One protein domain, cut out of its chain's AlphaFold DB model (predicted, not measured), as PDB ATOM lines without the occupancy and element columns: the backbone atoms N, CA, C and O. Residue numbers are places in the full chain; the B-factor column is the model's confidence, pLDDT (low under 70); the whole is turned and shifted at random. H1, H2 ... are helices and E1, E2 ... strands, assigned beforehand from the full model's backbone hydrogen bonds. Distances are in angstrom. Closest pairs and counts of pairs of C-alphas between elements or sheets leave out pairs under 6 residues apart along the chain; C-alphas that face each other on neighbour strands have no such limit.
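What this domain is: This is residues 56 to 143 and 169 to 285 of the 327 residues of an uncharacterized protein of Fervidobacterium pennivorans (strain DSM 9078 / Ven5) (UniProt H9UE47). A strongly twisted sheet of six strands is the middle of three layers, with H1 and H6 over one face and H3 over the other. H4 stands beside E5 and E6, H2 packs on H6, and the loop of residues 238 to 261 reaches 33 A from the mean of the C-alphas. The 205 printed residues hold six named helices and six named strands, in the order H1 H2 E1 E2 E3 H3 E4 H4 E5 H5 E6 H6, class mixed; the mixed sheet runs E1 E2 E3 E4 E5 E6. The whole is compact, radius of gyration of the C-alphas 17.0 A, spans 56 by 38 by 34 A.

How they stand to each other: E1, residues 93 to 99, E2, 112 to 118, and E3, 132 to 138, form a meander, two hairpins of antiparallel neighbours; N 96 and O 115, and N 116 and O 134, are each 2.9 A apart. H1, residues 57 to 78, is on the sheet at a height of 7.6 A, along the strands, 20 degrees to E2 on the local plane; its closest C-alpha pair with E1 is Ser 72 and Val 95, 5.8 A. H3, residues 173 to 190, is on the opposite face, at a height of 9.6 A, over E3 and E4, residues 198 to 202. E5, residues 225 to 228, and E6, residues 262 to 264, follow, each parallel to the strand before it in the sheet, as E4 is to E3; N 199 and O 135 are 2.9 A apart, N 227 and O 200 2.8 A, N 263 and O 226 3.0 A. Two strand-helix-strand units, parallel neighbours with a helix between, are E4, H4, residues 208 to 219, E5, with a right-handed crossover, and E5, H5, residues 231 to 237, E6. H4 stands at the sheet's level, height 2.8 A; H5 only grazes the sheet. H6, residues 268 to 284, touches H1 through Val 74 and Lys 272, C-alphas 5.3 A apart, and H2, residues 82 to 88, through Leu 87 and Lys 280, 5.8 A. Every O i to N i+4 pair is within hydrogen-bond range in H1, H3, H5 and H6; H4 has 6 of 8, H2 0 of 3 but 3 of 4 O i to N i+3.

Where its parts are: H1 begins at C-alpha 57 (132.695, 116.828, 60.913) and is 31.2 A long; H3 is 25.6 A and H6 24.0 A, ending at C-alpha 284 (135.590, 122.342, 98.051).

The domain as a whole: Residues 144 to 168 are not printed; C-alphas 143 and 169 are 7.6 A apart. Links E1 to E2, E2 to E3 and H5 to E6 are long. Residues 120 to 126, 191 to 194 and 234 to 252 have pLDDT under 70.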
ATOM      1  N   ASN A  56     129.034 119.033  58.700       70.69
ATOM      2  CA  ASN A  56     130.380 118.589  58.390       70.69
ATOM      3  C   ASN A  56     131.162 118.340  59.687       70.69
ATOM      4  O   ASN A  56     131.207 119.207  60.555       70.69
ATOM      5  N   THR A  57     131.787 117.168  59.807       83.44
ATOM      6  CA  THR A  57     132.695 116.828  60.913       83.44
ATOM      7  C   THR A  57     133.798 117.874  61.080       83.44
ATOM      8  O   THR A  57     134.175 118.176  62.205       83.44
ATOM      9  N   LEU A  58     134.210 118.532  59.987       92.00
ATOM     10  CA  LEU A  58     135.248 119.566  59.994       92.00
ATOM     11  C   LEU A  58     134.957 120.740  60.944       92.00
ATOM     12  O   LEU A  58     135.882 121.230  61.587       92.00
ATOM     13  N   ILE A  59     133.706 121.221  61.032       92.44
ATOM     14  CA  ILE A  59     133.389 122.326  61.957       92.44
ATOM     15  C   ILE A  59     133.331 121.841  63.409       92.44
ATOM     16  O   ILE A  59     133.742 122.574  64.305       92.44
ATOM     17  N   GLY A  60     132.888 120.600  63.640       93.44
ATOM     18  CA  GLY A  60     132.962 119.961  64.958       93.44
ATOM     19  C   GLY A  60     134.407 119.892  65.450       93.44
ATOM     20  O   GLY A  60     134.748 120.538  66.432       93.44
ATOM     21  N   GLU A  61     135.284 119.259  64.669       94.25
ATOM     22  CA  GLU A  61     136.720 119.147  64.960       94.25
ATOM     23  C   GLU A  61     137.388 120.516  65.177       94.25
ATOM     24  O   GLU A  61     138.187 120.689  66.098       94.25
ATOM     25  N   TYR A  62     137.053 121.514  64.349       96.25
ATOM     26  CA  TYR A  62     137.596 122.867  64.494       96.25
ATOM     27  C   TYR A  62     137.136 123.543  65.787       96.25
ATOM     28  O   TYR A  62     137.946 124.161  66.478       96.25
ATOM     29  N   THR A  63     135.848 123.446  66.123       96.94
ATOM     30  CA  THR A  63     135.313 124.074  67.338       96.94
ATOM     31  C   THR A  63     135.796 123.380  68.605       96.94
ATOM     32  O   THR A  63     136.137 124.068  69.560       96.94
ATOM     33  N   GLU A  64     135.930 122.055  68.610       97.56
ATOM     34  CA  GLU A  64     136.531 121.314  69.723       97.56
ATOM     35  C   GLU A  64     138.006 121.690  69.926       97.56
ATOM     36  O   GLU A  64     138.440 121.949  71.047       97.56
ATOM     37  N   GLU A  65     138.783 121.813  68.846       97.25
ATOM     38  CA  GLU A  65     140.162 122.306  68.922       97.25
ATOM     39  C   GLU A  65     140.231 123.744  69.463       97.25
ATOM     40  O   GLU A  65     141.097 124.068  70.278       97.25
ATOM     41  N   TRP A  66     139.316 124.612  69.029       97.75
ATOM     42  CA  TRP A  66     139.237 125.993  69.501       97.75
ATOM     43  C   TRP A  66     138.890 126.065  70.995       97.75
ATOM     44  O   TRP A  66     139.581 126.750  71.754       97.75
ATOM     45  N   VAL A  67     137.885 125.306  71.449       98.44
ATOM     46  CA  VAL A  67     137.499 125.241  72.868       98.44
ATOM     47  C   VAL A  67     138.626 124.649  73.714       98.44
ATOM     48  O   VAL A  67     138.889 125.145  74.810       98.44
ATOM     49  N   TRP A  68     139.343 123.638  73.219       98.06
ATOM     50  CA  TRP A  68     140.481 123.060  73.934       98.06
ATOM     51  C   TRP A  68     141.582 124.095  74.190       98.06
ATOM     52  O   TRP A  68     142.102 124.178  75.306       98.06
ATOM     53  N   LYS A  69     141.895 124.938  73.195       97.50
ATOM     54  CA  LYS A  69     142.836 126.062  73.353       97.50
ATOM     55  C   LYS A  69     142.323 127.101  74.344       97.50
ATOM     56  O   LYS A  69     143.088 127.550  75.197       97.50
ATOM     57  N   LEU A  70     141.039 127.456  74.254       98.25
ATOM     58  CA  LEU A  70     140.398 128.402  75.168       98.25
ATOM     59  C   LEU A  70     140.500 127.924  76.623       98.25
ATOM     60  O   LEU A  70     140.974 128.663  77.481       98.25
ATOM     61  N   LEU A  71     140.109 126.678  76.896       98.12
ATOM     62  CA  LEU A  71     140.150 126.093  78.237       98.12
ATOM     63  C   LEU A  71     141.582 125.910  78.742       98.12
ATOM     64  O   LEU A  71     141.850 126.123  79.921       98.12
ATOM     65  N   SER A  72     142.518 125.566  77.855       96.88
ATOM     66  CA  SER A  72     143.935 125.478  78.213       96.88
ATOM     67  C   SER A  72     144.463 126.833  78.689       96.88
ATOM     68  O   SER A  72     145.179 126.890  79.687       96.88
ATOM     69  N   LYS A  73     144.038 127.933  78.052       97.19
ATOM     70  CA  LYS A  73     144.347 129.284  78.534       97.19
ATOM     71  C   LYS A  73     143.656 129.611  79.858       97.19
ATOM     72  O   LYS A  73     144.301 130.196  80.722       97.19
ATOM     73  N   VAL A  74     142.394 129.210  80.044       97.62
ATOM     74  CA  VAL A  74     141.672 129.384  81.323       97.62
ATOM     75  C   VAL A  74     142.448 128.746  82.476       97.62
ATOM     76  O   VAL A  74     142.618 129.376  83.517       97.62
ATOM     77  N   ILE A  75     142.967 127.531  82.280       96.44
ATOM     78  CA  ILE A  75     143.801 126.829  83.262       96.44
ATOM     79  C   ILE A  75     145.137 127.549  83.487       96.44
ATOM     80  O   ILE A  75     145.525 127.758  84.635       96.44
ATOM     81  N   GLU A  76     145.813 127.978  82.419       94.88
ATOM     82  CA  GLU A  76     147.094 128.695  82.503       94.88
ATOM     83  C   GLU A  76     146.981 130.048  83.230       94.88
ATOM     84  O   GLU A  76     147.867 130.437  83.995       94.88
ATOM     85  N   ASP A  77     145.906 130.794  82.979       95.69
ATOM     86  CA  ASP A  77     145.665 132.081  83.627       95.69
ATOM     87  C   ASP A  77     145.165 131.892  85.053       95.69
ATOM     88  O   ASP A  77     145.649 132.567  85.960       95.69
ATOM     89  N   GLY A  78     144.263 130.933  85.269       95.56
ATOM     90  CA  GLY A  78     143.754 130.580  86.589       95.56
ATOM     91  C   GLY A  78     144.858 130.180  87.561       95.56
ATOM     92  O   GLY A  78     144.823 130.590  88.716       95.56
ATOM     93  N   SER A  79     145.891 129.465  87.096       93.81
ATOM     94  CA  SER A  79     147.018 129.073  87.954       93.81
ATOM     95  C   SER A  79     147.867 130.256  88.432       93.81
ATOM     96  O   SER A  79     148.630 130.125  89.388       93.81
ATOM     97  N   LYS A  80     147.776 131.400  87.746       94.44
ATOM     98  CA  LYS A  80     148.481 132.645  88.089       94.44
ATOM     99  C   LYS A  80     147.588 133.610  88.871       94.44
ATOM    100  O   LYS A  80     148.095 134.581  89.429       94.44
ATOM    101  N   ASP A  81     146.283 133.357  88.896       94.94
ATOM    102  CA  ASP A  81     145.287 134.207  89.526       94.94
ATOM    103  C   ASP A  81     145.230 133.940  91.045       94.94
ATOM    104  O   ASP A  81     144.896 132.826  91.467       94.94
ATOM    105  N   PRO A  82     145.539 134.934  91.903       93.81
ATOM    106  CA  PRO A  82     145.508 134.757  93.352       93.81
ATOM    107  C   PRO A  82     144.154 134.279  93.887       93.81
ATOM    108  O   PRO A  82     144.130 133.584  94.902       93.81
ATOM    109  N   GLN A  83     143.045 134.607  93.209       93.94
ATOM    110  CA  GLN A  83     141.699 134.195  93.613       93.94
ATOM    111  C   GLN A  83     141.520 132.671  93.590       93.94
ATOM    112  O   GLN A  83     140.780 132.120  94.409       93.94
ATOM    113  N   PHE A  84     142.209 131.987  92.673       94.50
ATOM    114  CA  PHE A  84     142.057 130.551  92.440       94.50
ATOM    115  C   PHE A  84     143.258 129.733  92.922       94.50
ATOM    116  O   PHE A  84     143.294 128.527  92.706       94.50
ATOM    117  N   LYS A  85     144.218 130.339  93.630       90.62
ATOM    118  CA  LYS A  85     145.458 129.677  94.069       90.62
ATOM    119  C   LYS A  85     145.236 128.320  94.756       90.62
ATOM    120  O   LYS A  85     145.960 127.372  94.465       90.62
ATOM    121  N   GLU A  86     144.235 128.203  95.629       89.25
ATOM    122  CA  GLU A  86     143.942 126.947  96.341       89.25
ATOM    123  C   GLU A  86     143.399 125.837  95.425       89.25
ATOM    124  O   GLU A  86     143.653 124.661  95.688       89.25
ATOM    125  N   LEU A  87     142.728 126.180  94.316       90.38
ATOM    126  CA  LEU A  87     142.281 125.205  93.309       90.38
ATOM    127  C   LEU A  87     143.483 124.518  92.642       90.38
ATOM    128  O   LEU A  87     143.450 123.314  92.397       90.38
ATOM    129  N   PHE A  88     144.567 125.259  92.412       91.19
ATOM    130  CA  PHE A  88     145.784 124.769  91.751       91.19
ATOM    131  C   PHE A  88     146.861 124.265  92.719       91.19
ATOM    132  O   PHE A  88     147.844 123.657  92.296       91.19
ATOM    133  N   LYS A  89     146.702 124.499  94.024       86.38
ATOM    134  CA  LYS A  89     147.649 124.045  95.043       86.38
ATOM    135  C   LYS A  89     147.754 122.522  95.032       86.38
ATOM    136  O   LYS A  89     146.745 121.836  95.162       86.38
ATOM    137  N   ASP A  90     148.975 122.022  94.849       79.75
ATOM    138  CA  ASP A  90     149.309 120.593  94.769       79.75
ATOM    139  C   ASP A  90     148.512 119.815  93.700       79.75
ATOM    140  O   ASP A  90     148.467 118.585  93.713       79.75
ATOM    141  N   ARG A  91     147.894 120.522  92.741       80.56
ATOM    142  CA  ARG A  91     147.126 119.946  91.635       80.56
ATOM    143  C   ARG A  91     147.706 120.421  90.318       80.56
ATOM    144  O   ARG A  91     147.608 121.589  89.956       80.56
ATOM    145  N   ASN A  92     148.257 119.490  89.557       85.94
ATOM    146  CA  ASN A  92     148.545 119.745  88.157       85.94
ATOM    147  C   ASN A  92     147.240 119.561  87.375       85.94
ATOM    148  O   ASN A  92     146.660 118.484  87.429       85.94
ATOM    149  N   LEU A  93     146.735 120.594  86.706       92.06
ATOM    150  CA  LEU A  93     145.485 120.508  85.946       92.06
ATOM    151  C   LEU A  93     145.786 120.446  84.454       92.06
ATOM    152  O   LEU A  93     146.707 121.094  83.961       92.06
ATOM    153  N   SER A  94     145.032 119.647  83.708       92.19
ATOM    154  CA  SER A  94     145.234 119.506  82.263       92.19
ATOM    155  C   SER A  94     143.914 119.397  81.519       92.19
ATOM    156  O   SER A  94     142.956 118.817  82.023       92.19
ATOM    157  N   VAL A  95     143.881 119.944  80.303       95.12
ATOM    158  CA  VAL A  95     142.718 119.893  79.412       95.12
ATOM    159  C   VAL A  95     142.932 118.796  78.375       95.12
ATOM    160  O   VAL A  95     143.909 118.824  77.620       95.12
ATOM    161  N   ILE A  96     142.023 117.829  78.319       93.56
ATOM    162  CA  ILE A  96     142.087 116.679  77.411       93.56
ATOM    163  C   ILE A  96     140.881 116.691  76.476       93.56
ATOM    164  O   ILE A  96     139.762 116.919  76.919       93.56
ATOM    165  N   LYS A  97     141.115 116.413  75.190       94.38
ATOM    166  CA  LYS A  97     140.064 116.149  74.197       94.38
ATOM    167  C   LYS A  97     139.755 114.658  74.106       94.38
ATOM    168  O   LYS A  97     140.679 113.856  74.263       94.38
ATOM    169  N   HIS A  98     138.517 114.318  73.754       93.44
ATOM    170  CA  HIS A  98     138.055 112.945  73.527       93.44
ATOM    171  C   HIS A  98     138.375 112.023  74.710       93.44
ATOM    172  O   HIS A  98     139.028 110.989  74.562       93.44
ATOM    173  N   LEU A  99     137.956 112.433  75.908       92.06
ATOM    174  CA  LEU A  99     138.221 111.680  77.127       92.06
ATOM    175  C   LEU A  99     137.328 110.433  77.201       92.06
ATOM    176  O   LEU A  99     136.100 110.534  77.163       92.06
ATOM    177  N   VAL A 100     137.969 109.272  77.339       91.94
ATOM    178  CA  VAL A 100     137.328 107.972  77.555       91.94
ATOM    179  C   VAL A 100     137.358 107.647  79.047       91.94
ATOM    180  O   VAL A 100     138.409 107.701  79.684       91.94
ATOM    181  N   CYS A 101     136.197 107.310  79.597       90.44
ATOM    182  CA  CYS A 101     136.019 106.840  80.962       90.44
ATOM    183  C   CYS A 101     134.793 105.914  81.012       90.44
ATOM    184  O   CYS A 101     133.645 106.366  81.037       90.44
ATOM    185  N   GLU A 102     135.035 104.604  81.008       89.25
ATOM    186  CA  GLU A 102     133.975 103.587  80.946       89.25
ATOM    187  C   GLU A 102     133.046 103.623  82.170       89.25
ATOM    188  O   GLU A 102     131.838 103.406  82.036       89.25
ATOM    189  N   GLU A 103     133.573 103.999  83.342       87.81
ATOM    190  CA  GLU A 103     132.789 104.210  84.572       87.81
ATOM    191  C   GLU A 103     131.675 105.242  84.362       87.81
ATOM    192  O   GLU A 103     130.561 105.072  84.847       87.81
ATOM    193  N   LEU A 104     131.944 106.271  83.553       89.25
ATOM    194  CA  LEU A 104     130.995 107.324  83.191       89.25
ATOM    195  C   LEU A 104     130.112 106.958  81.997       89.25
ATOM    196  O   LEU A 104     129.249 107.738  81.595       89.25
ATOM    197  N   GLY A 105     130.328 105.786  81.392       88.88
ATOM    198  CA  GLY A 105     129.731 105.423  80.111       88.88
ATOM    199  C   GLY A 105     130.275 106.210  78.926       88.88
ATOM    200  O   GLY A 105     129.603 106.274  77.900       88.88
ATOM    201  N   LEU A 106     131.458 106.805  79.069       91.06
ATOM    202  CA  LEU A 106     132.162 107.514  78.009       91.06
ATOM    203  C   LEU A 106     133.142 106.552  77.337       91.06
ATOM    204  O   LEU A 106     134.328 106.557  77.653       91.06
ATOM    205  N   GLY A 107     132.636 105.699  76.450       89.75
ATOM    206  CA  GLY A 107     133.464 104.757  75.692       89.75
ATOM    207  C   GLY A 107     134.136 105.389  74.471       89.75
ATOM    208  O   GLY A 107     133.874 106.542  74.127       89.75
ATOM    209  N   SER A 108     134.957 104.616  73.755       88.44
ATOM    210  CA  SER A 108     135.674 105.075  72.548       88.44
ATOM    211  C   SER A 108     134.763 105.593  71.426       88.44
ATOM    212  O   SER A 108     135.172 106.456  70.656       88.44
ATOM    213  N   GLU A 109     133.530 105.088  71.347       88.62
ATOM    214  CA  GLU A 109     132.527 105.499  70.351       88.62
ATOM    215  C   GLU A 109     131.802 106.803  70.724       88.62
ATOM    216  O   GLU A 109     131.189 107.450  69.876       88.62
ATOM    217  N   SER A 110     131.830 107.190  72.002       89.88
ATOM    218  CA  SER A 110     131.197 108.420  72.489       89.88
ATOM    219  C   SER A 110     131.975 109.019  73.669       89.88
ATOM    220  O   SER A 110     131.450 109.111  74.783       89.88
ATOM    221  N   PRO A 111     133.239 109.427  73.447       93.56
ATOM    222  CA  PRO A 111     134.039 110.055  74.488       93.56
ATOM    223  C   PRO A 111     133.460 111.427  74.847       93.56
ATOM    224  O   PRO A 111     132.701 112.016  74.073       93.56
ATOM    225  N   ALA A 112     133.825 111.980  76.003       93.94
ATOM    226  CA  ALA A 112     133.565 113.395  76.274       93.94
ATOM    227  C   ALA A 112     134.383 114.262  75.311       93.94
ATOM    228  O   ALA A 112     135.558 113.970  75.080       93.94
ATOM    229  N   ASP A 113     133.782 115.330  74.782       96.88
ATOM    230  CA  ASP A 113     134.447 116.173  73.785       96.88
ATOM    231  C   ASP A 113     135.714 116.786  74.397       96.88
ATOM    232  O   ASP A 113     136.809 116.646  73.849       96.88
ATOM    233  N   ILE A 114     135.582 117.401  75.581       97.62
ATOM    234  CA  ILE A 114     136.700 117.961  76.346       97.62
ATOM    235  C   ILE A 114     136.468 117.758  77.847       97.62
ATOM    236  O   ILE A 114     135.342 117.829  78.331       97.62
ATOM    237  N   ALA A 115     137.539 117.545  78.605       95.62
ATOM    238  CA  ALA A 115     137.503 117.481  80.059       95.62
ATOM    239  C   ALA A 115     138.722 118.172  80.682       95.62
ATOM    240  O   ALA A 115     139.794 118.239  80.075       95.62
ATOM    241  N   ILE A 116     138.555 118.656  81.911       95.50
ATOM    242  CA  ILE A 116     139.652 119.098  82.775       95.50
ATOM    243  C   ILE A 116     139.896 118.010  83.813       95.50
ATOM    244  O   ILE A 116     138.958 117.567  84.477       95.50
ATOM    245  N   ILE A 117     141.151 117.598  83.954       92.50
ATOM    246  CA  ILE A 117     141.558 116.503  84.837       92.50
ATOM    247  C   ILE A 117     142.660 116.924  85.811       92.50
ATOM    248  O   ILE A 117     143.378 117.900  85.563       92.50
ATOM    249  N   ARG A 118     142.832 116.139  86.878       88.50
ATOM    250  CA  ARG A 118     144.043 116.117  87.708       88.50
ATOM    251  C   ARG A 118     145.133 115.315  86.984       88.50
ATOM    252  O   ARG A 118     144.880 114.249  86.444       88.50
ATOM    253  N   SER A 119     146.334 115.872  86.898       72.81
ATOM    254  CA  SER A 119     147.385 115.479  85.958       72.81
ATOM    255  C   SER A 119     148.639 114.994  86.682       72.81
ATOM    256  O   SER A 119     149.655 115.683  86.764       72.81
ATOM    257  N   ASP A 120     148.577 113.769  87.188       61.84
ATOM    258  CA  ASP A 120     149.747 112.950  87.524       61.84
ATOM    259  C   ASP A 120     149.719 111.566  86.837       61.84
ATOM    260  O   ASP A 120     150.732 110.865  86.829       61.84
ATOM    261  N   LYS A 121     148.607 111.187  86.179       56.88
ATOM    262  CA  LYS A 121     148.425 109.885  85.505       56.88
ATOM    263  C   LYS A 121     147.632 110.014  84.197       56.88
ATOM    264  O   LYS A 121     146.425 109.817  84.154       56.88
ATOM    265  N   VAL A 122     148.308 110.334  83.093       58.41
ATOM    266  CA  VAL A 122     147.675 110.417  81.761       58.41
ATOM    267  C   VAL A 122     147.802 109.078  81.030       58.41
ATOM    268  O   VAL A 122     148.564 108.956  80.074       58.41
ATOM    269  N   ASP A 123     147.044 108.067  81.455       65.31
ATOM    270  CA  ASP A 123     146.649 106.997  80.532       65.31
ATOM    271  C   ASP A 123     145.260 107.333  79.984       65.31
ATOM    272  O   ASP A 123     144.236 107.089  80.618       65.31
ATOM    273  N   LYS A 124     145.224 107.921  78.783       60.81
ATOM    274  CA  LYS A 124     143.974 108.313  78.107       60.81
ATOM    275  C   LYS A 124     143.039 107.131  77.830       60.81
ATOM    276  O   LYS A 124     141.875 107.363  77.525       60.81
ATOM    277  N   ASN A 125     143.535 105.895  77.918       61.50
ATOM    278  CA  ASN A 125     142.745 104.690  77.689       61.50
ATOM    279  C   ASN A 125     142.133 104.120  78.982       61.50
ATOM    280  O   ASN A 125     141.317 103.204  78.901       61.50
ATOM    281  N   LYS A 126     142.534 104.618  80.161       66.31
ATOM    282  CA  LYS A 126     142.080 104.144  81.479       66.31
ATOM    283  C   LYS A 126     141.990 105.297  82.484       66.31
ATOM    284  O   LYS A 126     142.693 105.305  83.490       66.31
ATOM    285  N   MET A 127     141.140 106.280  82.193       81.69
ATOM    286  CA  MET A 127     140.832 107.354  83.141       81.69
ATOM    287  C   MET A 127     139.795 106.880  84.162       81.69
ATOM    288  O   MET A 127     138.776 106.311  83.764       81.69
ATOM    289  N   ASN A 128     140.013 107.168  85.445       85.19
ATOM    290  CA  ASN A 128     138.999 106.961  86.478       85.19
ATOM    291  C   ASN A 128     138.121 108.208  86.607       85.19
ATOM    292  O   ASN A 128     138.571 109.330  86.362       85.19
ATOM    293  N   SER A 129     136.875 108.020  87.033       86.62
ATOM    294  CA  SER A 129     135.939 109.128  87.263       86.62
ATOM    295  C   SER A 129     136.468 110.164  88.266       86.62
ATOM    296  O   SER A 129     136.277 111.363  88.074       86.62
ATOM    297  N   GLU A 130     137.214 109.720  89.278       86.31
ATOM    298  CA  GLU A 130     137.830 110.573  90.302       86.31
ATOM    299  C   GLU A 130     138.896 111.530  89.750       86.31
ATOM    300  O   GLU A 130     139.167 112.561  90.358       86.31
ATOM    301  N   ASP A 131     139.518 111.246  88.609       87.44
ATOM    302  CA  ASP A 131     140.562 112.113  88.051       87.44
ATOM    303  C   ASP A 131     139.977 113.299  87.265       87.44
ATOM    304  O   ASP A 131     140.693 114.241  86.913       87.44
ATOM    305  N   ILE A 132     138.665 113.291  87.014       90.38
ATOM    306  CA  ILE A 132     137.967 114.265  86.177       90.38
ATOM    307  C   ILE A 132     137.323 115.335  87.059       90.38
ATOM    308  O   ILE A 132     136.523 115.048  87.942       90.38
ATOM    309  N   LEU A 133     137.643 116.600  86.787       91.81
ATOM    310  CA  LEU A 133     137.125 117.741  87.543       91.81
ATOM    311  C   LEU A 133     135.939 118.422  86.871       91.81
ATOM    312  O   LEU A 133     135.121 119.023  87.557       91.81
ATOM    313  N   LEU A 134     135.876 118.403  85.540       95.06
ATOM    314  CA  LEU A 134     134.839 119.088  84.771       95.06
ATOM    315  C   LEU A 134     134.779 118.512  83.357       95.06
ATOM    316  O   LEU A 134     135.817 118.317  82.721       95.06
ATOM    317  N   ILE A 135     133.568 118.269  82.862       96.75
ATOM    318  CA  ILE A 135     133.309 117.793  81.500       96.75
ATOM    319  C   ILE A 135     132.646 118.901  80.686       96.75
ATOM    320  O   ILE A 135     131.765 119.613  81.169       96.75
ATOM    321  N   PHE A 136     133.045 119.006  79.422       98.50
ATOM    322  CA  PHE A 136     132.447 119.897  78.443       98.50
ATOM    323  C   PHE A 136     131.915 119.104  77.254       98.50
ATOM    324  O   PHE A 136     132.628 118.291  76.664       98.50
ATOM    325  N   GLU A 137     130.676 119.399  76.870       98.00
ATOM    326  CA  GLU A 137     130.089 118.950  75.610       98.00
ATOM    327  C   GLU A 137     130.023 120.134  74.643       98.00
ATOM    328  O   GLU A 137     129.371 121.142  74.924       98.00
ATOM    329  N   VAL A 138     130.672 120.025  73.487       97.94
ATOM    330  CA  VAL A 138     130.738 121.085  72.481       97.94
ATOM    331  C   VAL A 138     129.620 120.882  71.455       97.94
ATOM    332  O   VAL A 138     129.429 119.825  70.851       97.94
ATOM    333  N   LYS A 139     128.814 121.924  71.270       96.44
ATOM    334  CA  LYS A 139     127.695 121.992  70.320       96.44
ATOM    335  C   LYS A 139     127.753 123.272  69.489       96.44
ATOM    336  O   LYS A 139     126.723 123.767  69.046       96.44
ATOM    337  N   MET A 140     128.953 123.801  69.268       95.94
ATOM    338  CA  MET A 140     129.199 124.964  68.416       95.94
ATOM    339  C   MET A 140     129.100 124.598  66.924       95.94
ATOM    340  O   MET A 140     129.292 123.450  66.527       95.94
ATOM    341  N   SER A 141     128.777 125.575  66.076       94.75
ATOM    342  CA  SER A 141     128.734 125.399  64.615       94.75
ATOM    343  C   SER A 141     128.938 126.724  63.876       94.75
ATOM    344  O   SER A 141     129.091 127.759  64.510       94.75
ATOM    345  N   ILE A 142     128.867 126.731  62.541       94.31
ATOM    346  CA  ILE A 142     128.773 127.984  61.770       94.31
ATOM    347  C   ILE A 142     127.468 128.699  62.123       94.31
ATOM    348  O   ILE A 142     126.412 128.073  62.043       94.31
ATOM    349  N   VAL A 143     127.541 129.971  62.503       92.69
ATOM    350  CA  VAL A 143     126.412 130.814  62.927       92.69
ATOM    351  C   VAL A 143     126.035 131.820  61.851       92.69
ATOM    352  O   VAL A 143     124.855 132.110  61.673       92.69
ATOM    353  N   SER A 169     124.013 125.303  66.095       93.94
ATOM    354  CA  SER A 169     124.365 125.076  67.499       93.94
ATOM    355  C   SER A 169     123.152 124.655  68.358       93.94
ATOM    356  O   SER A 169     122.477 123.676  68.013       93.94
ATOM    357  N   LEU A 170     122.867 125.357  69.455       94.12
ATOM    358  CA  LEU A 170     121.815 125.102  70.438       94.12
ATOM    359  C   LEU A 170     120.414 125.514  69.958       94.12
ATOM    360  O   LEU A 170     119.428 125.099  70.557       94.12
ATOM    361  N   LEU A 171     120.290 126.244  68.841       91.62
ATOM    362  CA  LEU A 171     118.987 126.454  68.182       91.62
ATOM    363  C   LEU A 171     118.468 125.170  67.524       91.62
ATOM    364  O   LEU A 171     117.323 125.093  67.075       91.62
ATOM    365  N   ARG A 172     119.320 124.147  67.423       90.88
ATOM    366  CA  ARG A 172     118.962 122.854  66.867       90.88
ATOM    367  C   ARG A 172     118.536 121.903  67.982       90.88
ATOM    368  O   ARG A 172     119.348 121.518  68.823       90.88
ATOM    369  N   SER A 173     117.285 121.451  67.934       91.38
ATOM    370  CA  SER A 173     116.737 120.558  68.962       91.38
ATOM    371  C   SER A 173     117.527 119.261  69.131       91.38
ATOM    372  O   SER A 173     117.726 118.821  70.257       91.38
ATOM    373  N   ASP A 174     118.051 118.660  68.054       91.12
ATOM    374  CA  ASP A 174     118.862 117.445  68.202       91.12
ATOM    375  C   ASP A 174     120.215 117.712  68.881       91.12
ATOM    376  O   ASP A 174     120.707 116.829  69.576       91.12
ATOM    377  N   SER A 175     120.805 118.907  68.737       92.38
ATOM    378  CA  SER A 175     122.017 119.282  69.483       92.38
ATOM    379  C   SER A 175     121.733 119.362  70.980       92.38
ATOM    380  O   SER A 175     122.466 118.767  71.767       92.38
ATOM    381  N   MET A 176     120.652 120.060  71.347       94.25
ATOM    382  CA  MET A 176     120.203 120.203  72.734       94.25
ATOM    383  C   MET A 176     119.926 118.837  73.361       94.25
ATOM    384  O   MET A 176     120.508 118.494  74.387       94.25
ATOM    385  N   LEU A 177     119.098 118.019  72.707       95.25
ATOM    386  CA  LEU A 177     118.697 116.710  73.223       95.25
ATOM    387  C   LEU A 177     119.872 115.731  73.341       95.25
ATOM    388  O   LEU A 177     119.918 114.965  74.299       95.25
ATOM    389  N   LYS A 178     120.845 115.765  72.418       93.69
ATOM    390  CA  LYS A 178     122.064 114.944  72.525       93.69
ATOM    391  C   LYS A 178     122.922 115.353  73.718       93.69
ATOM    392  O   LYS A 178     123.357 114.480  74.462       93.69
ATOM    393  N   ALA A 179     123.131 116.657  73.916       95.50
ATOM    394  CA  ALA A 179     123.900 117.158  75.051       95.50
ATOM    395  C   ALA A 179     123.224 116.798  76.384       95.50
ATOM    396  O   ALA A 179     123.877 116.288  77.294       95.50
ATOM    397  N   ILE A 180     121.900 116.970  76.463       96.00
ATOM    398  CA  ILE A 180     121.081 116.559  77.612       96.00
ATOM    399  C   ILE A 180     121.195 115.053  77.865       96.00
ATOM    400  O   ILE A 180     121.509 114.642  78.980       96.00
ATOM    401  N   GLY A 181     120.967 114.229  76.839       95.00
ATOM    402  CA  GLY A 181     120.971 112.771  76.963       95.00
ATOM    403  C   GLY A 181     122.321 112.223  77.428       95.00
ATOM    404  O   GLY A 181     122.366 111.392  78.334       95.00
ATOM    405  N   LYS A 182     123.425 112.734  76.869       94.19
ATOM    406  CA  LYS A 182     124.781 112.344  77.278       94.19
ATOM    407  C   LYS A 182     125.078 112.773  78.714       94.19
ATOM    408  O   LYS A 182     125.551 111.962  79.503       94.19
ATOM    409  N   SER A 183     124.719 114.003  79.083       94.56
ATOM    410  CA  SER A 183     124.922 114.516  80.443       94.56
ATOM    411  C   SER A 183     124.129 113.728  81.482       94.56
ATOM    412  O   SER A 183     124.659 113.386  82.535       94.56
ATOM    413  N   LEU A 184     122.877 113.377  81.174       92.12
ATOM    414  CA  LEU A 184     122.056 112.531  82.035       92.12
ATOM    415  C   LEU A 184     122.659 111.129  82.184       92.12
ATOM    416  O   LEU A 184     122.712 110.613  83.295       92.12
ATOM    417  N   SER A 185     123.159 110.535  81.095       91.00
ATOM    418  CA  SER A 185     123.838 109.234  81.142       91.00
ATOM    419  C   SER A 185     125.073 109.261  82.048       91.00
ATOM    420  O   SER A 185     125.238 108.362  82.869       91.00
ATOM    421  N   ILE A 186     125.915 110.297  81.943       91.25
ATOM    422  CA  ILE A 186     127.075 110.486  82.832       91.25
ATOM    423  C   ILE A 186     126.597 110.647  84.279       91.25
ATOM    424  O   ILE A 186     127.127 110.017  85.194       91.25
ATOM    425  N   ARG A 187     125.569 111.473  84.498       88.75
ATOM    426  CA  ARG A 187     125.062 111.788  85.834       88.75
ATOM    427  C   ARG A 187     124.506 110.559  86.551       88.75
ATOM    428  O   ARG A 187     124.818 110.342  87.716       88.75
ATOM    429  N   LEU A 188     123.737 109.730  85.849       86.06
ATOM    430  CA  LEU A 188     123.183 108.490  86.399       86.06
ATOM    431  C   LEU A 188     124.266 107.462  86.753       86.06
ATOM    432  O   LEU A 188     124.045 106.643  87.632       86.06
ATOM    433  N   LYS A 189     125.437 107.524  86.106       84.19
ATOM    434  CA  LYS A 189     126.586 106.654  86.404       84.19
ATOM    435  C   LYS A 189     127.535 107.205  87.476       84.19
ATOM    436  O   LYS A 189     128.353 106.463  88.001       84.19
ATOM    437  N   THR A 190     127.437 108.498  87.803       71.31
ATOM    438  CA  THR A 190     128.308 109.196  88.777       71.31
ATOM    439  C   THR A 190     127.643 109.531  90.094       71.31
ATOM    440  O   THR A 190     128.328 110.024  90.991       71.31
ATOM    441  N   ALA A 191     126.333 109.291  90.205       62.28
ATOM    442  CA  ALA A 191     125.506 109.717  91.330       62.28
ATOM    443  C   ALA A 191     126.108 109.359  92.703       62.28
ATOM    444  O   ALA A 191     125.911 110.092  93.664       62.28
ATOM    445  N   GLU A 192     126.883 108.275  92.764       60.44
ATOM    446  CA  GLU A 192     127.348 107.639  93.997       60.44
ATOM    447  C   GLU A 192     128.750 108.066  94.465       60.44
ATOM    448  O   GLU A 192     129.048 107.924  95.645       60.44
ATOM    449  N   LYS A 193     129.639 108.548  93.578       61.56
ATOM    450  CA  LYS A 193     131.090 108.610  93.891       61.56
ATOM    451  C   LYS A 193     131.727 109.981  93.737       61.56
ATOM    452  O   LYS A 193     132.550 110.383  94.552       61.56
ATOM    453  N   SER A 194     131.371 110.706  92.682       68.31
ATOM    454  CA  SER A 194     131.924 112.033  92.423       68.31
ATOM    455  C   SER A 194     131.030 112.742  91.412       68.31
ATOM    456  O   SER A 194     131.061 112.393  90.228       68.31
ATOM    457  N   PRO A 195     130.174 113.692  91.830       81.56
ATOM    458  CA  PRO A 195     129.346 114.414  90.884       81.56
ATOM    459  C   PRO A 195     130.233 115.346  90.062       81.56
ATOM    460  O   PRO A 195     130.483 116.488  90.429       81.56
ATOM    461  N   ILE A 196     130.676 114.864  88.906       89.75
ATOM    462  CA  ILE A 196     131.480 115.659  87.982       89.75
ATOM    463  C   ILE A 196     130.576 116.747  87.387       89.75
ATOM    464  O   ILE A 196     129.505 116.420  86.857       89.75
ATOM    465  N   PRO A 197     130.925 118.038  87.482       93.69
ATOM    466  CA  PRO A 197     130.165 119.082  86.820       93.69
ATOM    467  C   PRO A 197     130.258 118.932  85.293       93.69
ATOM    468  O   PRO A 197     131.255 118.459  84.748       93.69
ATOM    469  N   ILE A 198     129.194 119.324  84.595       96.50
ATOM    470  CA  ILE A 198     129.068 119.236  83.140       96.50
ATOM    471  C   ILE A 198     128.600 120.589  82.613       96.50
ATOM    472  O   ILE A 198     127.582 121.115  83.065       96.50
ATOM    473  N   ILE A 199     129.319 121.140  81.637       98.56
ATOM    474  CA  ILE A 199     128.934 122.355  80.914       98.56
ATOM    475  C   ILE A 199     128.709 122.010  79.442       98.56
ATOM    476  O   ILE A 199     129.513 121.325  78.814       98.56
ATOM    477  N   VAL A 200     127.634 122.531  78.859       98.69
ATOM    478  CA  VAL A 200     127.391 122.451  77.415       98.69
ATOM    479  C   VAL A 200     127.801 123.770  76.773       98.69
ATOM    480  O   VAL A 200     127.314 124.828  77.164       98.69
ATOM    481  N   LEU A 201     128.679 123.725  75.775       98.75
ATOM    482  CA  LEU A 201     129.196 124.905  75.084       98.75
ATOM    483  C   LEU A 201     128.566 125.045  73.699       98.75
ATOM    484  O   LEU A 201     128.689 124.167  72.850       98.75
ATOM    485  N   GLY A 202     127.915 126.174  73.453       97.69
ATOM    486  CA  GLY A 202     127.373 126.563  72.155       97.69
ATOM    487  C   GLY A 202     127.926 127.906  71.693       97.69
ATOM    488  O   GLY A 202     128.811 128.494  72.310       97.69
ATOM    489  N   ASN A 203     127.392 128.416  70.589       95.81
ATOM    490  CA  ASN A 203     127.735 129.746  70.073       95.81
ATOM    491  C   ASN A 203     126.528 130.497  69.490       95.81
ATOM    492  O   ASN A 203     126.675 131.376  68.638       95.81
ATOM    493  N   THR A 204     125.335 130.148  69.970       93.69
ATOM    494  CA  THR A 204     124.041 130.738  69.606       93.69
ATOM    495  C   THR A 204     123.196 130.950  70.863       93.69
ATOM    496  O   THR A 204     123.415 130.244  71.849       93.69
ATOM    497  N   PRO A 205     122.195 131.848  70.836       92.38
ATOM    498  CA  PRO A 205     121.132 131.848  71.835       92.38
ATOM    499  C   PRO A 205     120.335 130.536  71.790       92.38
ATOM    500  O   PRO A 205     120.526 129.702  70.895       92.38
ATOM    501  N   ILE A 206     119.411 130.383  72.735       91.44
ATOM    502  CA  ILE A 206     118.370 129.350  72.693       91.44
ATOM    503  C   ILE A 206     117.009 129.973  72.391       91.44
ATOM    504  O   ILE A 206     116.820 131.186  72.447       91.44
ATOM    505  N   THR A 207     116.047 129.127  72.067       89.62
ATOM    506  CA  THR A 207     114.632 129.480  71.936       89.62
ATOM    507  C   THR A 207     113.923 129.420  73.291       89.62
ATOM    508  O   THR A 207     114.294 128.628  74.157       89.62
ATOM    509  N   GLU A 208     112.848 130.193  73.447       85.88
ATOM    510  CA  GLU A 208     112.049 130.288  74.682       85.88
ATOM    511  C   GLU A 208     111.602 128.928  75.252       85.88
ATOM    512  O   GLU A 208     111.666 128.713  76.458       85.88
ATOM    513  N   HIS A 209     111.254 127.959  74.398       88.12
ATOM    514  CA  HIS A 209     110.805 126.635  74.849       88.12
ATOM    515  C   HIS A 209     111.869 125.810  75.600       88.12
ATOM    516  O   HIS A 209     111.519 124.825  76.247       88.12
ATOM    517  N   TYR A 210     113.154 126.180  75.517       91.56
ATOM    518  CA  TYR A 210     114.220 125.543  76.298       91.56
ATOM    519  C   TYR A 210     114.546 126.284  77.597       91.56
ATOM    520  O   TYR A 210     115.252 125.712  78.421       91.56
ATOM    521  N   ALA A 211     114.047 127.507  77.809       90.69
ATOM    522  CA  ALA A 211     114.449 128.359  78.931       90.69
ATOM    523  C   ALA A 211     114.190 127.701  80.296       90.69
ATOM    524  O   ALA A 211     115.110 127.529  81.092       90.69
ATOM    525  N   GLU A 212     112.963 127.238  80.528       94.69
ATOM    526  CA  GLU A 212     112.604 126.544  81.771       94.69
ATOM    527  C   GLU A 212     113.366 125.216  81.922       94.69
ATOM    528  O   GLU A 212     113.754 124.810  83.016       94.69
ATOM    529  N   MET A 213     113.606 124.523  80.806       95.31
ATOM    530  CA  MET A 213     114.264 123.221  80.801       95.31
ATOM    531  C   MET A 213     115.735 123.318  81.228       95.31
ATOM    532  O   MET A 213     116.186 122.510  82.040       95.31
ATOM    533  N   VAL A 214     116.489 124.283  80.694       96.50
ATOM    534  CA  VAL A 214     117.913 124.454  81.032       96.50
ATOM    535  C   VAL A 214     118.106 124.916  82.475       96.50
ATOM    536  O   VAL A 214     119.033 124.443  83.133       96.50
ATOM    537  N   ASP A 215     117.206 125.757  82.993       97.12
ATOM    538  CA  ASP A 215     117.210 126.168  84.402       97.12
ATOM    539  C   ASP A 215     116.950 124.967  85.318       97.12
ATOM    540  O   ASP A 215     117.744 124.693  86.220       97.12
ATOM    541  N   LYS A 216     115.942 124.144  85.001       96.25
ATOM    542  CA  LYS A 216     115.676 122.896  85.733       96.25
ATOM    543  C   LYS A 216     116.863 121.935  85.721       96.25
ATOM    544  O   LYS A 216     117.138 121.303  86.740       96.25
ATOM    545  N   PHE A 217     117.586 121.796  84.607       96.06
ATOM    546  CA  PHE A 217     118.773 120.932  84.568       96.06
ATOM    547  C   PHE A 217     119.885 121.411  85.501       96.06
ATOM    548  O   PHE A 217     120.548 120.572  86.119       96.06
ATOM    549  N   LYS A 218     120.054 122.729  85.629       95.38
ATOM    550  CA  LYS A 218     121.016 123.337  86.549       95.38
ATOM    551  C   LYS A 218     120.603 123.185  88.001       95.38
ATOM    552  O   LYS A 218     121.399 122.701  88.799       95.38
ATOM    553  N   GLU A 219     119.356 123.503  88.331       93.25
ATOM    554  CA  GLU A 219     118.809 123.340  89.685       93.25
ATOM    555  C   GLU A 219     118.877 121.893  90.173       93.25
ATOM    556  O   GLU A 219     119.169 121.630  91.336       93.25
ATOM    557  N   LYS A 220     118.627 120.933  89.277       91.25
ATOM    558  CA  LYS A 220     118.740 119.505  89.587       91.25
ATOM    559  C   LYS A 220     120.182 119.002  89.596       91.25
ATOM    560  O   LYS A 220     120.391 117.829  89.875       91.25
ATOM    561  N   GLY A 221     121.170 119.837  89.276       90.94
ATOM    562  CA  GLY A 221     122.581 119.454  89.249       90.94
ATOM    563  C   GLY A 221     122.951 118.491  88.118       90.94
ATOM    564  O   GLY A 221     124.023 117.892  88.157       90.94
ATOM    565  N   ILE A 222     122.102 118.328  87.098       92.56
ATOM    566  CA  ILE A 222     122.368 117.433  85.962       92.56
ATOM    567  C   ILE A 222     123.421 118.073  85.047       92.56
ATOM    568  O   ILE A 222     124.440 117.440  84.769       92.56
ATOM    569  N   ILE A 223     123.201 119.331  84.646       96.19
ATOM    570  CA  ILE A 223     124.109 120.151  83.824       96.19
ATOM    571  C   ILE A 223     124.274 121.502  84.513       96.19
ATOM    572  O   ILE A 223     123.287 122.176  84.767       96.19
ATOM    573  N   GLN A 224     125.504 121.923  84.778       96.19
ATOM    574  CA  GLN A 224     125.807 123.131  85.551       96.19
ATOM    575  C   GLN A 224     125.651 124.422  84.733       96.19
ATOM    576  O   GLN A 224     125.519 125.507  85.304       96.19
ATOM    577  N   GLY A 225     125.611 124.317  83.406       97.50
ATOM    578  CA  GLY A 225     125.229 125.426  82.543       97.50
ATOM    579  C   GLY A 225     125.333 125.111  81.057       97.50
ATOM    580  O   GLY A 225     126.135 124.283  80.623       97.50
ATOM    581  N   PHE A 226     124.527 125.820  80.277       98.50
ATOM    582  CA  PHE A 226     124.641 125.921  78.829       98.50
ATOM    583  C   PHE A 226     125.218 127.297  78.496       98.50
ATOM    584  O   PHE A 226     124.541 128.313  78.660       98.50
ATOM    585  N   TYR A 227     126.468 127.350  78.044       98.31
ATOM    586  CA  TYR A 227     127.155 128.607  77.758       98.31
ATOM    587  C   TYR A 227     127.316 128.823  76.261       98.31
ATOM    588  O   TYR A 227     127.960 128.038  75.568       98.31
ATOM    589  N   SER A 228     126.758 129.919  75.756       96.81
ATOM    590  CA  SER A 228     127.072 130.416  74.422       96.81
ATOM    591  C   SER A 228     128.330 131.277  74.481       96.81
ATOM    592  O   SER A 228     128.369 132.287  75.179       96.81
ATOM    593  N   LEU A 229     129.358 130.900  73.722       97.19
ATOM    594  CA  LEU A 229     130.653 131.582  73.681       97.19
ATOM    595  C   LEU A 229     130.735 132.625  72.562       97.19
ATOM    596  O   LEU A 229     131.811 132.880  72.037       97.19
ATOM    597  N   ASN A 230     129.605 133.204  72.150       94.00
ATOM    598  CA  ASN A 230     129.538 134.169  71.053       94.00
ATOM    599  C   ASN A 230     128.867 135.479  71.500       94.00
ATOM    600  O   ASN A 230     127.677 135.687  71.239       94.00
ATOM    601  N   PRO A 231     129.616 136.399  72.135       88.94
ATOM    602  CA  PRO A 231     129.071 137.683  72.582       88.94
ATOM    603  C   PRO A 231     128.658 138.593  71.415       88.94
ATOM    604  O   PRO A 231     127.852 139.507  71.579       88.94
ATOM    605  N   SER A 232     129.180 138.349  70.207       80.94
ATOM    606  CA  SER A 232     128.870 139.162  69.023       80.94
ATOM    607  C   SER A 232     127.413 139.015  68.584       80.94
ATOM    608  O   SER A 232     126.831 139.966  68.064       80.94
ATOM    609  N   VAL A 233     126.809 137.845  68.827       73.06
ATOM    610  CA  VAL A 233     125.381 137.616  68.572       73.06
ATOM    611  C   VAL A 233     124.516 138.476  69.498       73.06
ATOM    612  O   VAL A 233     123.499 139.000  69.059       73.06
ATOM    613  N   VAL A 234     124.955 138.721  70.734       61.34
ATOM    614  CA  VAL A 234     124.252 139.599  71.684       61.34
ATOM    615  C   VAL A 234     124.324 141.059  71.246       61.34
ATOM    616  O   VAL A 234     123.305 141.737  71.236       61.34
ATOM    617  N   LYS A 235     125.495 141.547  70.815       57.38
ATOM    618  CA  LYS A 235     125.655 142.947  70.368       57.38
ATOM    619  C   LYS A 235     124.789 143.285  69.149       57.38
ATOM    620  O   LYS A 235     124.289 144.400  69.054       57.38
ATOM    621  N   GLY A 236     124.577 142.324  68.245       52.28
ATOM    622  CA  GLY A 236     123.635 142.468  67.127       52.28
ATOM    623  C   GLY A 236     122.162 142.465  67.558       52.28
ATOM    624  O   GLY A 236     121.330 143.084  66.902       52.28
ATOM    625  N   LEU A 237     121.846 141.815  68.683       53.69
ATOM    626  CA  LEU A 237     120.512 141.789  69.287       53.69
ATOM    627  C   LEU A 237     120.250 142.994  70.208       53.69
ATOM    628  O   LEU A 237     119.098 143.344  70.402       53.69
ATOM    629  N   GLN A 238     121.281 143.673  70.726       41.66
ATOM    630  CA  GLN A 238     121.157 144.829  71.633       41.66
ATOM    631  C   GLN A 238     120.606 146.109  70.975       41.66
ATOM    632  O   GLN A 238     120.207 147.026  71.688       41.66
ATOM    633  N   SER A 239     120.497 146.186  69.640       38.66
ATOM    634  CA  SER A 239     119.660 147.222  69.005       38.66
ATOM    635  C   SER A 239     118.157 146.910  69.094       38.66
ATOM    636  O   SER A 239     117.335 147.736  68.703       38.66
ATOM    637  N   ALA A 240     117.788 145.723  69.583       39.91
ATOM    638  CA  ALA A 240     116.448 145.361  70.013       39.91
ATOM    639  C   ALA A 240     116.458 145.317  71.545       39.91
ATOM    640  O   ALA A 240     116.789 144.314  72.168       39.91
ATOM    641  N   ASN A 241     116.140 146.460  72.142       33.50
ATOM    642  CA  ASN A 241     116.132 146.708  73.578       33.50
ATOM    643  C   ASN A 241     114.945 146.029  74.287       33.50
ATOM    644  O   ASN A 241     114.290 146.626  75.129       33.50
ATOM    645  N   ASP A 242     114.648 144.790  73.920       36.03
ATOM    646  CA  ASP A 242     113.508 144.045  74.407       36.03
ATOM    647  C   ASP A 242     113.950 142.591  74.565       36.03
ATOM    648  O   ASP A 242     114.452 141.966  73.628       36.03
ATOM    649  N   VAL A 243     113.668 142.006  75.729       42.12
ATOM    650  CA  VAL A 243     113.187 140.621  75.744       42.12
ATOM    651  C   VAL A 243     112.204 140.544  74.590       42.12
ATOM    652  O   VAL A 243     111.199 141.247  74.630       42.12
ATOM    653  N   ALA A 244     112.523 139.819  73.521       39.00
ATOM    654  CA  ALA A 244     111.723 139.853  72.311       39.00
ATOM    655  C   ALA A 244     110.371 139.145  72.528       39.00
ATOM    656  O   ALA A 244     110.057 138.179  71.844       39.00
ATOM    657  N   HIS A 245     109.485 139.720  73.345       37.75
ATOM    658  CA  HIS A 245     108.067 139.831  73.038       37.75
ATOM    659  C   HIS A 245     107.907 140.735  71.812       37.75
ATOM    660  O   HIS A 245     107.219 141.755  71.815       37.75
ATOM    661  N   SER A 246     108.555 140.353  70.714       33.91
ATOM    662  CA  SER A 246     108.274 140.925  69.418       33.91
ATOM    663  C   SER A 246     106.882 140.441  69.031       33.91
ATOM    664  O   SER A 246     106.699 139.344  68.505       33.91
ATOM    665  N   LYS A 247     105.870 141.262  69.328       33.12
ATOM    666  CA  LYS A 247     104.550 141.167  68.705       33.12
ATOM    667  C   LYS A 247     104.765 141.209  67.188       33.12
ATOM    668  O   LYS A 247     104.890 142.279  66.605       33.12
ATOM    669  N   GLY A 248     104.886 140.033  66.569       37.84
ATOM    670  CA  GLY A 248     105.054 139.867  65.125       37.84
ATOM    671  C   GLY A 248     106.251 139.032  64.644       37.84
ATOM    672  O   GLY A 248     106.272 138.718  63.455       37.84
ATOM    673  N   ARG A 249     107.209 138.608  65.492       41.59
ATOM    674  CA  ARG A 249     108.170 137.538  65.129       41.59
ATOM    675  C   ARG A 249     107.924 136.327  66.019       41.59
ATOM    676  O   ARG A 249     107.686 136.457  67.209       41.59
ATOM    677  N   LYS A 250     107.905 135.146  65.408       39.38
ATOM    678  CA  LYS A 250     107.306 133.952  66.006       39.38
ATOM    679  C   LYS A 250     108.127 133.281  67.114       39.38
ATOM    680  O   LYS A 250     107.575 132.376  67.717       39.38
ATOM    681  N   GLU A 251     109.364 133.694  67.406       53.22
ATOM    682  CA  GLU A 251     110.164 133.135  68.512       53.22
ATOM    683  C   GLU A 251     111.127 134.195  69.075       53.22
ATOM    684  O   GLU A 251     111.878 134.820  68.319       53.22
ATOM    685  N   GLY A 252     111.089 134.414  70.393       68.31
ATOM    686  CA  GLY A 252     112.096 135.191  71.113       68.31
ATOM    687  C   GLY A 252     113.353 134.350  71.343       68.31
ATOM    688  O   GLY A 252     113.266 133.184  71.738       68.31
ATOM    689  N   TYR A 253     114.526 134.927  71.080       81.19
ATOM    690  CA  TYR A 253     115.809 134.303  71.401       81.19
ATOM    691  C   TYR A 253     116.248 134.718  72.802       81.19
ATOM    692  O   TYR A 253     116.253 135.903  73.133       81.19
ATOM    693  N   ILE A 254     116.643 133.741  73.608       86.19
ATOM    694  CA  ILE A 254     117.081 133.940  74.983       86.19
ATOM    695  C   ILE A 254     118.604 133.968  75.004       86.19
ATOM    696  O   ILE A 254     119.260 133.021  74.567       86.19
ATOM    697  N   ILE A 255     119.159 135.068  75.512       88.00
ATOM    698  CA  ILE A 255     120.602 135.235  75.731       88.00
ATOM    699  C   ILE A 255     121.011 134.894  77.168       88.00
ATOM    700  O   ILE A 255     122.184 134.630  77.413       88.00
ATOM    701  N   LYS A 256     120.054 134.885  78.101       91.75
ATOM    702  CA  LYS A 256     120.223 134.572  79.521       91.75
ATOM    703  C   LYS A 256     118.876 134.145  80.107       91.75
ATOM    704  O   LYS A 256     117.879 134.815  79.847       91.75
ATOM    705  N   THR A 257     118.845 133.056  80.866       94.06
ATOM    706  CA  THR A 257     117.654 132.608  81.611       94.06
ATOM    707  C   THR A 257     117.664 133.124  83.051       94.06
ATOM    708  O   THR A 257     118.685 133.627  83.525       94.06
ATOM    709  N   GLU A 258     116.527 133.020  83.744       90.44
ATOM    710  CA  GLU A 258     116.336 133.554  85.099       90.44
ATOM    711  C   GLU A 258     117.326 132.950  86.101       90.44
ATOM    712  O   GLU A 258     117.984 133.686  86.838       90.44
ATOM    713  N   HIS A 259     117.513 131.627  86.061       92.25
ATOM    714  CA  HIS A 259     118.432 130.918  86.961       92.25
ATOM    715  C   HIS A 259     119.816 130.663  86.338       92.25
ATOM    716  O   HIS A 259     120.639 129.903  86.864       92.25
ATOM    717  N   GLU A 260     120.108 131.327  85.215       94.81
ATOM    718  CA  GLU A 260     121.341 131.179  84.439       94.81
ATOM    719  C   GLU A 260     121.679 129.710  84.104       94.81
ATOM    720  O   GLU A 260     122.852 129.321  84.103       94.81
ATOM    721  N   GLY A 261     120.668 128.868  83.875       96.31
ATOM    722  CA  GLY A 261     120.816 127.559  83.241       96.31
ATOM    723  C   GLY A 261     121.330 127.688  81.812       96.31
ATOM    724  O   GLY A 261     122.142 126.875  81.375       96.31
ATOM    725  N   PHE A 262     120.949 128.763  81.116       97.25
ATOM    726  CA  PHE A 262     121.595 129.219  79.892       97.25
ATOM    727  C   PHE A 262     122.116 130.651  80.029       97.25
ATOM    728  O   PHE A 262     121.453 131.529  80.584       97.25
ATOM    729  N   LEU A 263     123.295 130.895  79.456       94.94
ATOM    730  CA  LEU A 263     123.929 132.206  79.427       94.94
ATOM    731  C   LEU A 263     124.782 132.378  78.167       94.94
ATOM    732  O   LEU A 263     125.564 131.503  77.806       94.94
ATOM    733  N   THR A 264     124.700 133.545  77.534       94.12
ATOM    734  CA  THR A 264     125.710 133.995  76.576       94.12
ATOM    735  C   THR A 264     126.788 134.767  77.311       94.12
ATOM    736  O   THR A 264     126.510 135.788  77.930       94.12
ATOM    737  N   VAL A 265     128.009 134.252  77.250       93.81
ATOM    738  CA  VAL A 265     129.146 134.776  78.000       93.81
ATOM    739  C   VAL A 265     129.692 136.017  77.305       93.81
ATOM    740  O   VAL A 265     129.897 136.021  76.088       93.81
ATOM    741  N   GLU A 266     129.916 137.080  78.073       89.00
ATOM    742  CA  GLU A 266     130.200 138.406  77.512       89.00
ATOM    743  C   GLU A 266     131.678 138.610  77.167       89.00
ATOM    744  O   GLU A 266     132.010 139.353  76.239       89.00
ATOM    745  N   SER A 267     132.577 137.950  77.903       93.44
ATOM    746  CA  SER A 267     134.025 138.107  77.758       93.44
ATOM    747  C   SER A 267     134.797 136.851  78.158       93.44
ATOM    748  O   SER A 267     134.280 135.968  78.843       93.44
ATOM    749  N   TYR A 268     136.066 136.785  77.749       96.12
ATOM    750  CA  TYR A 268     136.984 135.735  78.191       96.12
ATOM    751  C   TYR A 268     137.116 135.690  79.721       96.12
ATOM    752  O   TYR A 268     137.104 134.609  80.301       96.12
ATOM    753  N   GLU A 269     137.192 136.850  80.373       95.88
ATOM    754  CA  GLU A 269     137.357 136.937  81.825       95.88
ATOM    755  C   GLU A 269     136.120 136.416  82.574       95.88
ATOM    756  O   GLU A 269     136.254 135.646  83.522       95.88
ATOM    757  N   ASP A 270     134.914 136.746  82.096       95.38
ATOM    758  CA  ASP A 270     133.658 136.180  82.614       95.38
ATOM    759  C   ASP A 270     133.625 134.649  82.437       95.38
ATOM    760  O   ASP A 270     133.341 133.915  83.384       95.38
ATOM    761  N   PHE A 271     134.020 134.143  81.261       97.75
ATOM    762  CA  PHE A 271     134.115 132.699  81.019       97.75
ATOM    763  C   PHE A 271     135.092 132.010  81.980       97.75
ATOM    764  O   PHE A 271     134.736 131.022  82.625       97.75
ATOM    765  N   LYS A 272     136.315 132.548  82.090       97.81
ATOM    766  CA  LYS A 272     137.382 132.044  82.961       97.81
ATOM    767  C   LYS A 272     136.892 131.966  84.404       97.81
ATOM    768  O   LYS A 272     136.969 130.905  85.021       97.81
ATOM    769  N   ASN A 273     136.328 133.057  84.918       97.25
ATOM    770  CA  ASN A 273     135.876 133.132  86.304       97.25
ATOM    771  C   ASN A 273     134.724 132.168  86.585       97.25
ATOM    772  O   ASN A 273     134.734 131.518  87.627       97.25
ATOM    773  N   ARG A 274     133.777 131.994  85.654       97.19
ATOM    774  CA  ARG A 274     132.686 131.013  85.799       97.19
ATOM    775  C   ARG A 274     133.194 129.577  85.846       97.19
ATOM    776  O   ARG A 274     132.794 128.830  86.733       97.19
ATOM    777  N   VAL A 275     134.088 129.202  84.930       97.94
ATOM    778  CA  VAL A 275     134.672 127.852  84.890       97.94
ATOM    779  C   VAL A 275     135.462 127.561  86.168       97.94
ATOM    780  O   VAL A 275     135.234 126.534  86.806       97.94
ATOM    781  N   LEU A 276     136.357 128.466  86.572       97.25
ATOM    782  CA  LEU A 276     137.215 128.254  87.739       97.25
ATOM    783  C   LEU A 276     136.438 128.302  89.059       97.25
ATOM    784  O   LEU A 276     136.734 127.517  89.956       97.25
ATOM    785  N   THR A 277     135.426 129.169  89.172       95.81
ATOM    786  CA  THR A 277     134.543 129.204  90.350       95.81
ATOM    787  C   THR A 277     133.758 127.907  90.461       95.81
ATOM    788  O   THR A 277     133.773 127.295  91.518       95.81
ATOM    789  N   LEU A 278     133.178 127.415  89.360       94.94
ATOM    790  CA  LEU A 278     132.466 126.138  89.373       94.94
ATOM    791  C   LEU A 278     133.372 124.982  89.814       94.94
ATOM    792  O   LEU A 278     132.978 124.161  90.635       94.94
ATOM    793  N   MET A 279     134.594 124.918  89.279       93.00
ATOM    794  CA  MET A 279     135.560 123.897  89.685       93.00
ATOM    795  C   MET A 279     135.927 124.018  91.162       93.00
ATOM    796  O   MET A 279     135.977 123.008  91.855       93.00
ATOM    797  N   LYS A 280     136.180 125.239  91.645       91.69
ATOM    798  CA  LYS A 280     136.466 125.500  93.056       91.69
ATOM    799  C   LYS A 280     135.315 125.022  93.939       91.69
ATOM    800  O   LYS A 280     135.557 124.242  94.853       91.69
ATOM    801  N   ASP A 281     134.084 125.403  93.609       89.12
ATOM    802  CA  ASP A 281     132.890 125.025  94.360       89.12
ATOM    803  C   ASP A 281     132.729 123.502  94.420       89.12
ATOM    804  O   ASP A 281     132.438 122.963  95.479       89.12
ATOM    805  N   PHE A 282     132.952 122.780  93.320       86.44
ATOM    806  CA  PHE A 282     132.835 121.315  93.304       86.44
ATOM    807  C   PHE A 282     134.017 120.586  93.961       86.44
ATOM    808  O   PHE A 282     133.854 119.464  94.431       86.44
ATOM    809  N   VAL A 283     135.208 121.189  93.997       81.88
ATOM    810  CA  VAL A 283     136.373 120.619  94.696       81.88
ATOM    811  C   VAL A 283     136.282 120.846  96.207       81.88
ATOM    812  O   VAL A 283     136.726 119.993  96.974       81.88
ATOM    813  N   GLU A 284     135.737 121.984  96.636       79.50
ATOM    814  CA  GLU A 284     135.590 122.342  98.051       79.50
ATOM    815  C   GLU A 284     134.323 121.741  98.678       79.50
ATOM    816  O   GLU A 284     134.342 121.360  99.850       79.50
ATOM    817  N   ASN A 285     133.233 121.607  97.914       71.62
ATOM    818  CA  ASN A 285     131.979 121.058  98.420       71.62
ATOM    819  C   ASN A 285     131.910 119.538  98.234       71.62
ATOM    820  O   ASN A 285     131.990 119.023  97.121       71.62
TER     821      ASN A 285